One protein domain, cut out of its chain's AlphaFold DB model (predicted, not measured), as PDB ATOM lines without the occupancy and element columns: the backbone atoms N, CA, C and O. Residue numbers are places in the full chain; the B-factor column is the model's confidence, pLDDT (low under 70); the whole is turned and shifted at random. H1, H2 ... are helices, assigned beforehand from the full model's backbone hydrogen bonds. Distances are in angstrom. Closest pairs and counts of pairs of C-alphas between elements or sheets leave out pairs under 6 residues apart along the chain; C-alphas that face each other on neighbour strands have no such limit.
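Overview. This is residues 29 to 121 of the 489 residues of the protein "RuvC_III domain-containing protein" of Dielma fastidiosa (UniProt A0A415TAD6). A long helical hairpin, H2 and H3, makes one end of a loose, flat model, and two shorter helices from the ends of the printed part, H1 and H4, cross at about a right angle at the other end. Between these two helix pairs run two links, residues 39 to 55 and residues 98 to 105, and no helix of one pair touches a helix of the other. The printed part has 93 residues with four named helices in the order H1, H2, H3, H4 and no named strand, and its class is all helix. The whole is loose, with a radius of gyration of the C-alphas of 16.5 A and spans of 48 by 39 by 17 A.

Arrangement. H1, residues 29 to 38, and H4, residues 106 to 117, touch, and H4 touches H1 with residues 111 to 115 alone. Their closest C-alphas, of Thr 32 and Asp 111, are 6.4 A apart, and their lines are about perpendicular, at 89 degrees. H2, residues 56 to 75, and H3, residues 80 to 97, form a helical hairpin. They touch, run opposite ways at a shallow tilt of 19 degrees, and have their closest C-alphas at Lys 66 and Val 90, 6.6 A apart. H1 is apart from H2 and H3, and H4 is apart from both too. In H1, H2, H3 and H4, every O i to N i+4 pair is within hydrogen-bond range.

Along the chain. H1 begins at C-alpha 29, (20.187, -18.697, 0.497), and spans 14.4 A. H2 is 27.8 A long and ends at C-alpha 75, (-2.392, -46.097, -9.624). H3 is 25.4 A long. H4 spans 17.2 A and ends at C-alpha 117, (27.210, -26.305, 9.928).

Size, cuts and confidence. The two C-alphas farthest apart, of Asn 79 and Ala 116, are 48.6 A apart. The printed part has no cut. The link from H1 to H2 is long, that from H2 to H3 tight, and that from H3 to H4 short. The mean pLDDT of the printed part is 74.2; it is under 70 at residues 43, 45, 48 to 61, 63, 74 and 93 to 103.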
ATOM      1  N   GLY A  29      21.478 -18.280  -0.061       83.81
ATOM      2  CA  GLY A  29      20.187 -18.697   0.497       83.81
ATOM      3  C   GLY A  29      19.599 -19.962  -0.146       83.81
ATOM      4  O   GLY A  29      18.768 -20.622   0.460       83.81
ATOM      5  N   GLN A  30      20.034 -20.328  -1.358       81.75
ATOM      6  CA  GLN A  30      19.627 -21.585  -2.002       81.75
ATOM      7  C   GLN A  30      20.205 -22.800  -1.271       81.75
ATOM      8  O   GLN A  30      19.516 -23.801  -1.098       81.75
ATOM      9  N   ILE A  31      21.451 -22.691  -0.798       83.88
ATOM     10  CA  ILE A  31      22.109 -23.752  -0.034       83.88
ATOM     11  C   ILE A  31      21.388 -23.941   1.298       83.88
ATOM     12  O   ILE A  31      21.009 -25.060   1.633       83.88
ATOM     13  N   THR A  32      21.138 -22.854   2.033       86.12
ATOM     14  CA  THR A  32      20.446 -22.940   3.326       86.12
ATOM     15  C   THR A  32      19.011 -23.437   3.178       86.12
ATOM     16  O   THR A  32      18.578 -24.264   3.976       86.12
ATOM     17  N   ASP A  33      18.273 -23.015   2.145       81.81
ATOM     18  CA  ASP A  33      16.914 -23.516   1.894       81.81
ATOM     19  C   ASP A  33      16.889 -25.014   1.570       81.81
ATOM     20  O   ASP A  33      16.031 -25.743   2.079       81.81
ATOM     21  N   LYS A  34      17.864 -25.495   0.786       81.12
ATOM     22  CA  LYS A  34      17.994 -26.923   0.490       81.12
ATOM     23  C   LYS A  34      18.283 -27.729   1.749       81.12
ATOM     24  O   LYS A  34      17.578 -28.702   2.004       81.12
ATOM     25  N   LEU A  35      19.267 -27.293   2.542       84.19
ATOM     26  CA  LEU A  35      19.648 -27.943   3.800       84.19
ATOM     27  C   LEU A  35      18.483 -27.972   4.799       84.19
ATOM     28  O   LEU A  35      18.194 -29.021   5.365       84.19
ATOM     29  N   LYS A  36      17.721 -26.875   4.927       82.19
ATOM     30  CA  LYS A  36      16.479 -26.856   5.724       82.19
ATOM     31  C   LYS A  36      15.482 -27.921   5.287       82.19
ATOM     32  O   LYS A  36      14.825 -28.519   6.136       82.19
ATOM     33  N   GLY A  37      15.332 -28.122   3.977       75.06
ATOM     34  CA  GLY A  37      14.416 -29.116   3.422       75.06
ATOM     35  C   GLY A  37      14.841 -30.538   3.761       75.06
ATOM     36  O   GLY A  37      14.067 -31.281   4.354       75.06
ATOM     37  N   VAL A  38      16.084 -30.896   3.431       73.88
ATOM     38  CA  VAL A  38      16.601 -32.263   3.624       73.88
ATOM     39  C   VAL A  38      16.762 -32.641   5.099       73.88
ATOM     40  O   VAL A  38      16.646 -33.813   5.430       73.88
ATOM     41  N   TRP A  39      16.965 -31.669   5.995       80.06
ATOM     42  CA  TRP A  39      17.039 -31.901   7.445       80.06
ATOM     43  C   TRP A  39      15.682 -31.793   8.164       80.06
ATOM     44  O   TRP A  39      15.622 -31.880   9.390       80.06
ATOM     45  N   GLY A  40      14.575 -31.589   7.437       73.94
ATOM     46  CA  GLY A  40      13.233 -31.530   8.031       73.94
ATOM     47  C   GLY A  40      13.004 -30.317   8.946       73.94
ATOM     48  O   GLY A  40      12.290 -30.413   9.946       73.94
ATOM     49  N   LEU A  41      13.631 -29.180   8.632       79.25
ATOM     50  CA  LEU A  41      13.577 -27.939   9.419       79.25
ATOM     51  C   LEU A  41      12.698 -26.855   8.776       79.25
ATOM     52  O   LEU A  41      12.477 -25.817   9.392       79.25
ATOM     53  N   LYS A  42      12.191 -27.067   7.551       71.50
ATOM     54  CA  LYS A  42      11.371 -26.073   6.824       71.50
ATOM     55  C   LYS A  42      10.108 -25.651   7.574       71.50
ATOM     56  O   LYS A  42       9.714 -24.495   7.464       71.50
ATOM     57  N   ASN A  43       9.538 -26.560   8.359       66.06
ATOM     58  CA  ASN A  43       8.277 -26.338   9.061       66.06
ATOM     59  C   ASN A  43       8.499 -25.691  10.441       66.06
ATOM     60  O   ASN A  43       7.552 -25.307  11.111       66.06
ATOM     61  N   LEU A  44       9.746 -25.515  10.885       72.31
ATOM     62  CA  LEU A  44      10.017 -24.846  12.152       72.31
ATOM     63  C   LEU A  44       9.996 -23.334  11.935       72.31
ATOM     64  O   LEU A  44      10.947 -22.756  11.407       72.31
ATOM     65  N   THR A  45       8.882 -22.695  12.292       69.19
ATOM     66  CA  THR A  45       8.715 -21.254  12.061       69.19
ATOM     67  C   THR A  45       8.225 -20.466  13.265       69.19
ATOM     68  O   THR A  45       8.414 -19.256  13.241       69.19
ATOM     69  N   HIS A  46       7.644 -21.092  14.296       73.12
ATOM     70  CA  HIS A  46       7.061 -20.426  15.473       73.12
ATOM     71  C   HIS A  46       7.403 -21.168  16.770       73.12
ATOM     72  O   HIS A  46       7.781 -22.338  16.738       73.12
ATOM     73  N   SER A  47       7.270 -20.479  17.903       76.38
ATOM     74  CA  SER A  47       7.427 -21.071  19.238       76.38
ATOM     75  C   SER A  47       6.415 -22.203  19.474       76.38
ATOM     76  O   SER A  47       5.246 -22.053  19.116       76.38
ATOM     77  N   TYR A  48       6.823 -23.309  20.112       64.75
ATOM     78  CA  TYR A  48       5.989 -24.524  20.215       64.75
ATOM     79  C   TYR A  48       4.669 -24.349  20.962       64.75
ATOM     80  O   TYR A  48       3.679 -24.991  20.633       64.75
ATOM     81  N   GLN A  49       4.643 -23.476  21.960       63.91
ATOM     82  CA  GLN A  49       3.489 -23.283  22.837       63.91
ATOM     83  C   GLN A  49       2.513 -22.208  22.314       63.91
ATOM     84  O   GLN A  49       1.653 -21.738  23.057       63.91
ATOM     85  N   ASN A  50       2.651 -21.758  21.061       61.59
ATOM     86  CA  ASN A  50       1.826 -20.683  20.514       61.59
ATOM     87  C   ASN A  50       0.409 -21.162  20.136       61.59
ATOM     88  O   ASN A  50       0.275 -21.918  19.177       61.59
ATOM     89  N   PRO A  51      -0.665 -20.663  20.788       52.91
ATOM     90  CA  PRO A  51      -2.035 -21.126  20.533       52.91
ATOM     91  C   PRO A  51      -2.593 -20.730  19.160       52.91
ATOM     92  O   PRO A  51      -3.567 -21.311  18.696       52.91
ATOM     93  N   SER A  52      -2.038 -19.684  18.539       48.97
ATOM     94  CA  SER A  52      -2.455 -19.210  17.208       48.97
ATOM     95  C   SER A  52      -1.652 -19.862  16.083       48.97
ATOM     96  O   SER A  52      -1.903 -19.592  14.909       48.97
ATOM     97  N   TYR A  53      -0.678 -20.701  16.436       52.50
ATOM     98  CA  TYR A  53       0.075 -21.481  15.482       52.50
ATOM     99  C   TYR A  53      -0.552 -22.865  15.380       52.50
ATOM    100  O   TYR A  53      -0.453 -23.678  16.294       52.50
ATOM    101  N   ILE A  54      -1.200 -23.124  14.246       47.78
ATOM    102  CA  ILE A  54      -1.481 -24.492  13.823       47.78
ATOM    103  C   ILE A  54      -0.103 -25.126  13.648       47.78
ATOM    104  O   ILE A  54       0.639 -24.743  12.736       47.78
ATOM    105  N   LEU A  55       0.272 -26.024  14.565       49.12
ATOM    106  CA  LEU A  55       1.398 -26.930  14.367       49.12
ATOM    107  C   LEU A  55       1.245 -27.474  12.950       49.12
ATOM    108  O   LEU A  55       0.194 -28.021  12.615       49.12
ATOM    109  N   HIS A  56       2.256 -27.278  12.099       50.66
ATOM    110  CA  HIS A  56       2.207 -27.797  10.735       50.66
ATOM    111  C   HIS A  56       1.898 -29.293  10.696       50.66
ATOM    112  O   HIS A  56       1.527 -29.744   9.635       50.66
ATOM    113  N   ASP A  57       1.956 -30.025  11.810       50.06
ATOM    114  CA  ASP A  57       1.480 -31.397  11.958       50.06
ATOM    115  C   ASP A  57       0.068 -31.622  11.377       50.06
ATOM    116  O   ASP A  57      -0.108 -32.570  10.623       50.06
ATOM    117  N   GLU A  58      -0.920 -30.743  11.602       55.72
ATOM    118  CA  GLU A  58      -2.263 -30.913  11.004       55.72
ATOM    119  C   GLU A  58      -2.252 -30.683   9.482       55.72
ATOM    120  O   GLU A  58      -2.844 -31.453   8.721       55.72
ATOM    121  N   PHE A  59      -1.529 -29.655   9.024       56.19
ATOM    122  CA  PHE A  59      -1.341 -29.364   7.597       56.19
ATOM    123  C   PHE A  59      -0.507 -30.438   6.890       56.19
ATOM    124  O   PHE A  59      -0.767 -30.741   5.733       56.19
ATOM    125  N   ASP A  60       0.496 -30.999   7.556       55.09
ATOM    126  CA  ASP A  60       1.410 -32.024   7.067       55.09
ATOM    127  C   ASP A  60       0.705 -33.385   7.059       55.09
ATOM    128  O   ASP A  60       0.893 -34.151   6.118       55.09
ATOM    129  N   GLU A  61      -0.162 -33.671   8.038       65.38
ATOM    130  CA  GLU A  61      -1.078 -34.811   8.000       65.38
ATOM    131  C   GLU A  61      -2.085 -34.687   6.859       65.38
ATOM    132  O   GLU A  61      -2.315 -35.658   6.139       65.38
ATOM    133  N   GLU A  62      -2.693 -33.512   6.672       73.44
ATOM    134  CA  GLU A  62      -3.610 -33.264   5.561       73.44
ATOM    135  C   GLU A  62      -2.883 -33.384   4.216       73.44
ATOM    136  O   GLU A  62      -3.356 -34.071   3.310       73.44
ATOM    137  N   LEU A  63      -1.692 -32.793   4.096       67.38
ATOM    138  CA  LEU A  63      -0.858 -32.873   2.903       67.38
ATOM    139  C   LEU A  63      -0.432 -34.320   2.624       67.38
ATOM    140  O   LEU A  63      -0.509 -34.762   1.480       67.38
ATOM    141  N   LYS A  64      -0.053 -35.083   3.657       71.06
ATOM    142  CA  LYS A  64       0.271 -36.513   3.551       71.06
ATOM    143  C   LYS A  64      -0.936 -37.316   3.069       71.06
ATOM    144  O   LYS A  64      -0.818 -38.013   2.069       71.06
ATOM    145  N   LYS A  65      -2.113 -37.130   3.679       79.62
ATOM    146  CA  LYS A  65      -3.375 -37.754   3.235       79.62
ATOM    147  C   LYS A  65      -3.672 -37.435   1.764       79.62
ATOM    148  O   LYS A  65      -4.097 -38.310   1.016       79.62
ATOM    149  N   LYS A  66      -3.428 -36.196   1.326       78.50
ATOM    150  CA  LYS A  66      -3.637 -35.760  -0.065       78.50
ATOM    151  C   LYS A  66      -2.601 -36.343  -1.034       78.50
ATOM    152  O   LYS A  66      -2.981 -36.691  -2.148       78.50
ATOM    153  N   TYR A  67      -1.334 -36.482  -0.635       71.81
ATOM    154  CA  TYR A  67      -0.320 -37.177  -1.438       71.81
ATOM    155  C   TYR A  67      -0.612 -38.672  -1.554       71.81
ATOM    156  O   TYR A  67      -0.524 -39.209  -2.654       71.81
ATOM    157  N   ASP A  68      -0.998 -39.330  -0.460       70.81
ATOM    158  CA  ASP A  68      -1.361 -40.750  -0.459       70.81
ATOM    159  C   ASP A  68      -2.572 -40.993  -1.376       70.81
ATOM    160  O   ASP A  68      -2.561 -41.899  -2.211       70.81
ATOM    161  N   LEU A  69      -3.574 -40.108  -1.316       80.75
ATOM    162  CA  LEU A  69      -4.729 -40.130  -2.215       80.75
ATOM    163  C   LEU A  69      -4.346 -39.870  -3.681       80.75
ATOM    164  O   LEU A  69      -4.891 -40.501  -4.584       80.75
ATOM    165  N   LEU A  70      -3.410 -38.951  -3.934       73.88
ATOM    166  CA  LEU A  70      -2.933 -38.649  -5.284       73.88
ATOM    167  C   LEU A  70      -2.188 -39.844  -5.886       73.88
ATOM    168  O   LEU A  70      -2.406 -40.158  -7.055       73.88
ATOM    169  N   SER A  71      -1.353 -40.512  -5.090       72.31
ATOM    170  CA  SER A  71      -0.685 -41.758  -5.467       72.31
ATOM    171  C   SER A  71      -1.710 -42.827  -5.843       72.31
ATOM    172  O   SER A  71      -1.617 -43.392  -6.928       72.31
ATOM    173  N   LEU A  72      -2.746 -43.021  -5.018       75.50
ATOM    174  CA  LEU A  72      -3.821 -43.976  -5.288       75.50
ATOM    175  C   LEU A  72      -4.574 -43.656  -6.590       75.50
ATOM    176  O   LEU A  72      -4.786 -44.539  -7.411       75.50
ATOM    177  N   TYR A  73      -4.921 -42.389  -6.828       78.31
ATOM    178  CA  TYR A  73      -5.646 -41.972  -8.037       78.31
ATOM    179  C   TYR A  73      -4.831 -42.167  -9.319       78.31
ATOM    180  O   TYR A  73      -5.406 -42.412 -10.378       78.31
ATOM    181  N   ILE A  74      -3.505 -42.033  -9.226       69.81
ATOM    182  CA  ILE A  74      -2.586 -42.306 -10.333       69.81
ATOM    183  C   ILE A  74      -2.492 -43.816 -10.578       69.81
ATOM    184  O   ILE A  74      -2.488 -44.233 -11.732       69.81
ATOM    185  N   THR A  75      -2.443 -44.630  -9.521       75.50
ATOM    186  CA  THR A  75      -2.392 -46.097  -9.624       75.50
ATOM    187  C   THR A  75      -3.707 -46.707 -10.126       75.50
ATOM    188  O   THR A  75      -3.669 -47.687 -10.858       75.50
ATOM    189  N   GLU A  76      -4.858 -46.124  -9.782       80.69
ATOM    190  CA  GLU A  76      -6.198 -46.575 -10.203       80.69
ATOM    191  C   GLU A  76      -6.666 -45.987 -11.555       80.69
ATOM    192  O   GLU A  76      -7.838 -46.119 -11.900       80.69
ATOM    193  N   GLU A  77      -5.792 -45.298 -12.303       75.62
ATOM    194  CA  GLU A  77      -6.100 -44.658 -13.600       75.62
ATOM    195  C   GLU A  77      -7.385 -43.797 -13.602       75.62
ATOM    196  O   GLU A  77      -8.150 -43.756 -14.571       75.62
ATOM    197  N   LYS A  78      -7.643 -43.067 -12.507       72.88
ATOM    198  CA  LYS A  78      -8.831 -42.205 -12.403       72.88
ATOM    199  C   LYS A  78      -8.817 -41.054 -13.413       72.88
ATOM    200  O   LYS A  78      -7.787 -40.657 -13.956       72.88
ATOM    201  N   ASN A  79      -9.992 -40.461 -13.634       78.94
ATOM    202  CA  ASN A  79     -10.187 -39.392 -14.614       78.94
ATOM    203  C   ASN A  79      -9.195 -38.226 -14.410       78.94
ATOM    204  O   ASN A  79      -9.097 -37.641 -13.327       78.94
ATOM    205  N   ASN A  80      -8.526 -37.814 -15.492       77.56
ATOM    206  CA  ASN A  80      -7.557 -36.713 -15.527       77.56
ATOM    207  C   ASN A  80      -8.061 -35.408 -14.882       77.56
ATOM    208  O   ASN A  80      -7.268 -34.646 -14.323       77.56
ATOM    209  N   LYS A  81      -9.374 -35.134 -14.926       80.94
ATOM    210  CA  LYS A  81      -9.972 -33.947 -14.290       80.94
ATOM    211  C   LYS A  81      -9.896 -33.997 -12.757       80.94
ATOM    212  O   LYS A  81      -9.656 -32.966 -12.129       80.94
ATOM    213  N   GLU A  82     -10.062 -35.174 -12.160       78.06
ATOM    214  CA  GLU A  82     -10.003 -35.376 -10.706       78.06
ATOM    215  C   GLU A  82      -8.561 -35.328 -10.198       78.06
ATOM    216  O   GLU A  82      -8.277 -34.632  -9.223       78.06
ATOM    217  N   ILE A  83      -7.633 -35.959 -10.927       71.06
ATOM    218  CA  ILE A  83      -6.189 -35.882 -10.652       71.06
ATOM    219  C   ILE A  83      -5.713 -34.427 -10.707       71.06
ATOM    220  O   ILE A  83      -4.963 -33.980  -9.838       71.06
ATOM    221  N   LYS A  84      -6.159 -33.656 -11.709       76.44
ATOM    222  CA  LYS A  84      -5.804 -32.236 -11.838       76.44
ATOM    223  C   LYS A  84      -6.307 -31.411 -10.652       76.44
ATOM    224  O   LYS A  84      -5.529 -30.648 -10.087       76.44
ATOM    225  N   LYS A  85      -7.567 -31.595 -10.245       85.00
ATOM    226  CA  LYS A  85      -8.144 -30.900  -9.086       85.00
ATOM    227  C   LYS A  85      -7.380 -31.223  -7.797       85.00
ATOM    228  O   LYS A  85      -7.040 -30.315  -7.045       85.00
ATOM    229  N   LEU A  86      -7.051 -32.496  -7.574       78.56
ATOM    230  CA  LEU A  86      -6.302 -32.918  -6.392       78.56
ATOM    231  C   LEU A  86      -4.869 -32.357  -6.386       78.56
ATOM    232  O   LEU A  86      -4.397 -31.897  -5.351       78.56
ATOM    233  N   LYS A  87      -4.201 -32.297  -7.548       74.56
ATOM    234  CA  LYS A  87      -2.901 -31.615  -7.695       74.56
ATOM    235  C   LYS A  87      -2.991 -30.123  -7.372       74.56
ATOM    236  O   LYS A  87      -2.105 -29.596  -6.709       74.56
ATOM    237  N   GLU A  88      -4.038 -29.438  -7.823       78.38
ATOM    238  CA  GLU A  88      -4.254 -28.018  -7.513       78.38
ATOM    239  C   GLU A  88      -4.480 -27.789  -6.010       78.38
ATOM    240  O   GLU A  88      -3.942 -26.828  -5.454       78.38
ATOM    241  N   GLU A  89      -5.211 -28.682  -5.336       80.00
ATOM    242  CA  GLU A  89      -5.384 -28.666  -3.877       80.00
ATOM    243  C   GLU A  89      -4.059 -28.896  -3.137       80.00
ATOM    244  O   GLU A  89      -3.731 -28.115  -2.245       80.00
ATOM    245  N   VAL A  90      -3.260 -29.891  -3.547       71.25
ATOM    246  CA  VAL A  90      -1.915 -30.142  -2.994       71.25
ATOM    247  C   VAL A  90      -1.027 -28.911  -3.160       71.25
ATOM    248  O   VAL A  90      -0.474 -28.423  -2.181       71.25
ATOM    249  N   VAL A  91      -0.956 -28.330  -4.363       71.94
ATOM    250  CA  VAL A  91      -0.154 -27.121  -4.629       71.94
ATOM    251  C   VAL A  91      -0.643 -25.924  -3.812       71.94
ATOM    252  O   VAL A  91       0.151 -25.082  -3.384       71.94
ATOM    253  N   LYS A  92      -1.956 -25.798  -3.595       77.12
ATOM    254  CA  LYS A  92      -2.524 -24.739  -2.753       77.12
ATOM    255  C   LYS A  92      -2.119 -24.923  -1.288       77.12
ATOM    256  O   LYS A  92      -1.696 -23.942  -0.677       77.12
ATOM    257  N   LEU A  93      -2.203 -26.145  -0.762       68.31
ATOM    258  CA  LEU A  93      -1.770 -26.484   0.595       68.31
ATOM    259  C   LEU A  93      -0.257 -26.295   0.764       68.31
ATOM    260  O   LEU A  93       0.163 -25.667   1.728       68.31
ATOM    261  N   GLU A  94       0.564 -26.710  -0.206       64.25
ATOM    262  CA  GLU A  94       2.012 -26.446  -0.230       64.25
ATOM    263  C   GLU A  94       2.315 -24.943  -0.184       64.25
ATOM    264  O   GLU A  94       3.158 -24.500   0.593       64.25
ATOM    265  N   LYS A  95       1.609 -24.127  -0.978       68.25
ATOM    266  CA  LYS A  95       1.784 -22.664  -0.982       68.25
ATOM    267  C   LYS A  95       1.375 -22.015   0.337       68.25
ATOM    268  O   LYS A  95       2.001 -21.036   0.738       68.25
ATOM    269  N   GLN A  96       0.322 -22.519   0.976       66.69
ATOM    270  CA  GLN A  96      -0.116 -22.056   2.294       66.69
ATOM    271  C   GLN A  96       0.876 -22.479   3.383       66.69
ATOM    272  O   GLN A  96       1.246 -21.651   4.212       66.69
ATOM    273  N   ARG A  97       1.391 -23.713   3.321       61.31
ATOM    274  CA  ARG A  97       2.454 -24.221   4.199       61.31
ATOM    275  C   ARG A  97       3.733 -23.394   4.075       61.31
ATOM    276  O   ARG A  97       4.329 -23.014   5.076       61.31
ATOM    277  N   ASP A  98       4.129 -23.060   2.850       57.91
ATOM    278  CA  ASP A  98       5.350 -22.306   2.559       57.91
ATOM    279  C   ASP A  98       5.174 -20.779   2.745       57.91
ATOM    280  O   ASP A  98       6.100 -19.995   2.483       57.91
ATOM    281  N   GLN A  99       4.000 -20.315   3.204       60.97
ATOM    282  CA  GLN A  99       3.734 -18.901   3.451       60.97
ATOM    283  C   GLN A  99       4.535 -18.409   4.666       60.97
ATOM    284  O   GLN A  99       4.119 -18.486   5.818       60.97
ATOM    285  N   LYS A 100       5.718 -17.852   4.393       59.62
ATOM    286  CA  LYS A 100       6.628 -17.336   5.423       59.62
ATOM    287  C   LYS A 100       5.973 -16.217   6.236       59.62
ATOM    288  O   LYS A 100       5.719 -15.131   5.704       59.62
ATOM    289  N   ASN A 101       5.805 -16.434   7.541       65.69
ATOM    290  CA  ASN A 101       5.486 -15.355   8.469       65.69
ATOM    291  C   ASN A 101       6.695 -14.412   8.589       65.69
ATOM    292  O   ASN A 101       7.644 -14.672   9.322       65.69
ATOM    293  N   ARG A 102       6.653 -13.291   7.860       64.25
ATOM    294  CA  ARG A 102       7.725 -12.280   7.852       64.25
ATOM    295  C   ARG A 102       7.866 -11.518   9.170       64.25
ATOM    296  O   ARG A 102       8.848 -10.800   9.327       64.25
ATOM    297  N   LYS A 103       6.880 -11.613  10.069       69.44
ATOM    298  CA  LYS A 103       6.963 -10.982  11.388       69.44
ATOM    299  C   LYS A 103       7.882 -11.772  12.312       69.44
ATOM    300  O   LYS A 103       8.596 -11.144  13.078       69.44
ATOM    301  N   ASN A 104       7.907 -13.102  12.205       82.00
ATOM    302  CA  ASN A 104       8.744 -13.948  13.048       82.00
ATOM    303  C   ASN A 104      10.225 -13.855  12.647       82.00
ATOM    304  O   ASN A 104      10.559 -13.972  11.468       82.00
ATOM    305  N   HIS A 105      11.120 -13.697  13.621       85.81
ATOM    306  CA  HIS A 105      12.560 -13.563  13.391       85.81
ATOM    307  C   HIS A 105      13.391 -14.821  13.721       85.81
ATOM    308  O   HIS A 105      14.586 -14.839  13.424       85.81
ATOM    309  N   LEU A 106      12.801 -15.890  14.273       86.88
ATOM    310  CA  LEU A 106      13.510 -17.128  14.650       86.88
ATOM    311  C   LEU A 106      14.164 -17.832  13.451       86.88
ATOM    312  O   LEU A 106      15.242 -18.413  13.577       86.88
ATOM    313  N   HIS A 107      13.570 -17.714  12.261       84.31
ATOM    314  CA  HIS A 107      14.120 -18.300  11.038       84.31
ATOM    315  C   HIS A 107      15.511 -17.743  10.670       84.31
ATOM    316  O   HIS A 107      16.291 -18.446  10.034       84.31
ATOM    317  N   HIS A 108      15.856 -16.521  11.100       88.25
ATOM    318  CA  HIS A 108      17.207 -15.977  10.927       88.25
ATOM    319  C   HIS A 108      18.234 -16.707  11.800       88.25
ATOM    320  O   HIS A 108      19.342 -16.975  11.341       88.25
ATOM    321  N   ALA A 109      17.864 -17.065  13.034       90.50
ATOM    322  CA  ALA A 109      18.715 -17.853  13.922       90.50
ATOM    323  C   ALA A 109      18.873 -19.294  13.410       90.50
ATOM    324  O   ALA A 109      19.976 -19.836  13.433       90.50
ATOM    325  N   LEU A 110      17.798 -19.882  12.866       90.56
ATOM    326  CA  LEU A 110      17.854 -21.181  12.189       90.56
ATOM    327  C   LEU A 110      18.816 -21.146  10.995       90.56
ATOM    328  O   LEU A 110      19.687 -22.005  10.875       90.56
ATOM    329  N   ASP A 111      18.684 -20.139  10.128       91.00
ATOM    330  CA  ASP A 111      19.571 -19.970   8.977       91.00
ATOM    331  C   ASP A 111      21.032 -19.806   9.419       91.00
ATOM    332  O   ASP A 111      21.918 -20.411   8.817       91.00
ATOM    333  N   ALA A 112      21.293 -19.061  10.497       92.38
ATOM    334  CA  ALA A 112      22.633 -18.905  11.059       92.38
ATOM    335  C   ALA A 112      23.219 -20.234  11.574       92.38
ATOM    336  O   ALA A 112      24.376 -20.537  11.283       92.38
ATOM    337  N   ALA A 113      22.426 -21.055  12.272       93.12
ATOM    338  CA  ALA A 113      22.863 -22.371  12.746       93.12
ATOM    339  C   ALA A 113      23.202 -23.319  11.581       93.12
ATOM    340  O   ALA A 113      24.209 -24.027  11.609       93.12
ATOM    341  N   ILE A 114      22.405 -23.283  10.512       91.75
ATOM    342  CA  ILE A 114      22.645 -24.078   9.300       91.75
ATOM    343  C   ILE A 114      23.896 -23.597   8.566       91.75
ATOM    344  O   ILE A 114      24.692 -24.420   8.119       91.75
ATOM    345  N   ILE A 115      24.100 -22.280   8.468       92.75
ATOM    346  CA  ILE A 115      25.317 -21.695   7.890       92.75
ATOM    347  C   ILE A 115      26.553 -22.117   8.691       92.75
ATOM    348  O   ILE A 115      27.563 -22.461   8.083       92.75
ATOM    349  N   ALA A 116      26.472 -22.143  10.024       92.25
ATOM    350  CA  ALA A 116      27.572 -22.584  10.881       92.25
ATOM    351  C   ALA A 116      27.952 -24.059  10.645       92.25
ATOM    352  O   ALA A 116      29.122 -24.415  10.750       92.25
ATOM    353  N   CYS A 117      26.984 -24.897  10.262       90.75
ATOM    354  CA  CYS A 117      27.210 -26.305   9.928       90.75
ATOM    355  C   CYS A 117      27.578 -26.539   8.450       90.75
ATOM    356  O   CYS A 117      27.950 -27.650   8.067       90.75
ATOM    357  N   ALA A 118      27.442 -25.530   7.584       88.06
ATOM    358  CA  ALA A 118      27.637 -25.691   6.152       88.06
ATOM    359  C   ALA A 118      29.127 -25.826   5.796       88.06
ATOM    360  O   ALA A 118      29.969 -24.991   6.133       88.06
ATOM    361  N   THR A 119      29.457 -26.874   5.041       85.94
ATOM    362  CA  THR A 119      30.816 -27.149   4.553       85.94
ATOM    363  C   THR A 119      30.904 -27.006   3.034       85.94
ATOM    364  O   THR A 119      29.891 -27.017   2.333       85.94
ATOM    365  N   ASP A 120      32.124 -26.906   2.490       83.00
ATOM    366  CA  ASP A 120      32.322 -26.861   1.029       83.00
ATOM    367  C   ASP A 120      31.831 -28.154   0.360       83.00
ATOM    368  O   ASP A 120      31.291 -28.116  -0.745       83.00
ATOM    369  N   SER A 121      31.947 -29.283   1.064       83.06
ATOM    370  CA  SER A 121      31.418 -30.576   0.635       83.06
ATOM    371  C   SER A 121      29.891 -30.559   0.552       83.06
ATOM    372  O   SER A 121      29.336 -30.992  -0.457       83.06
TER     373      SER A 121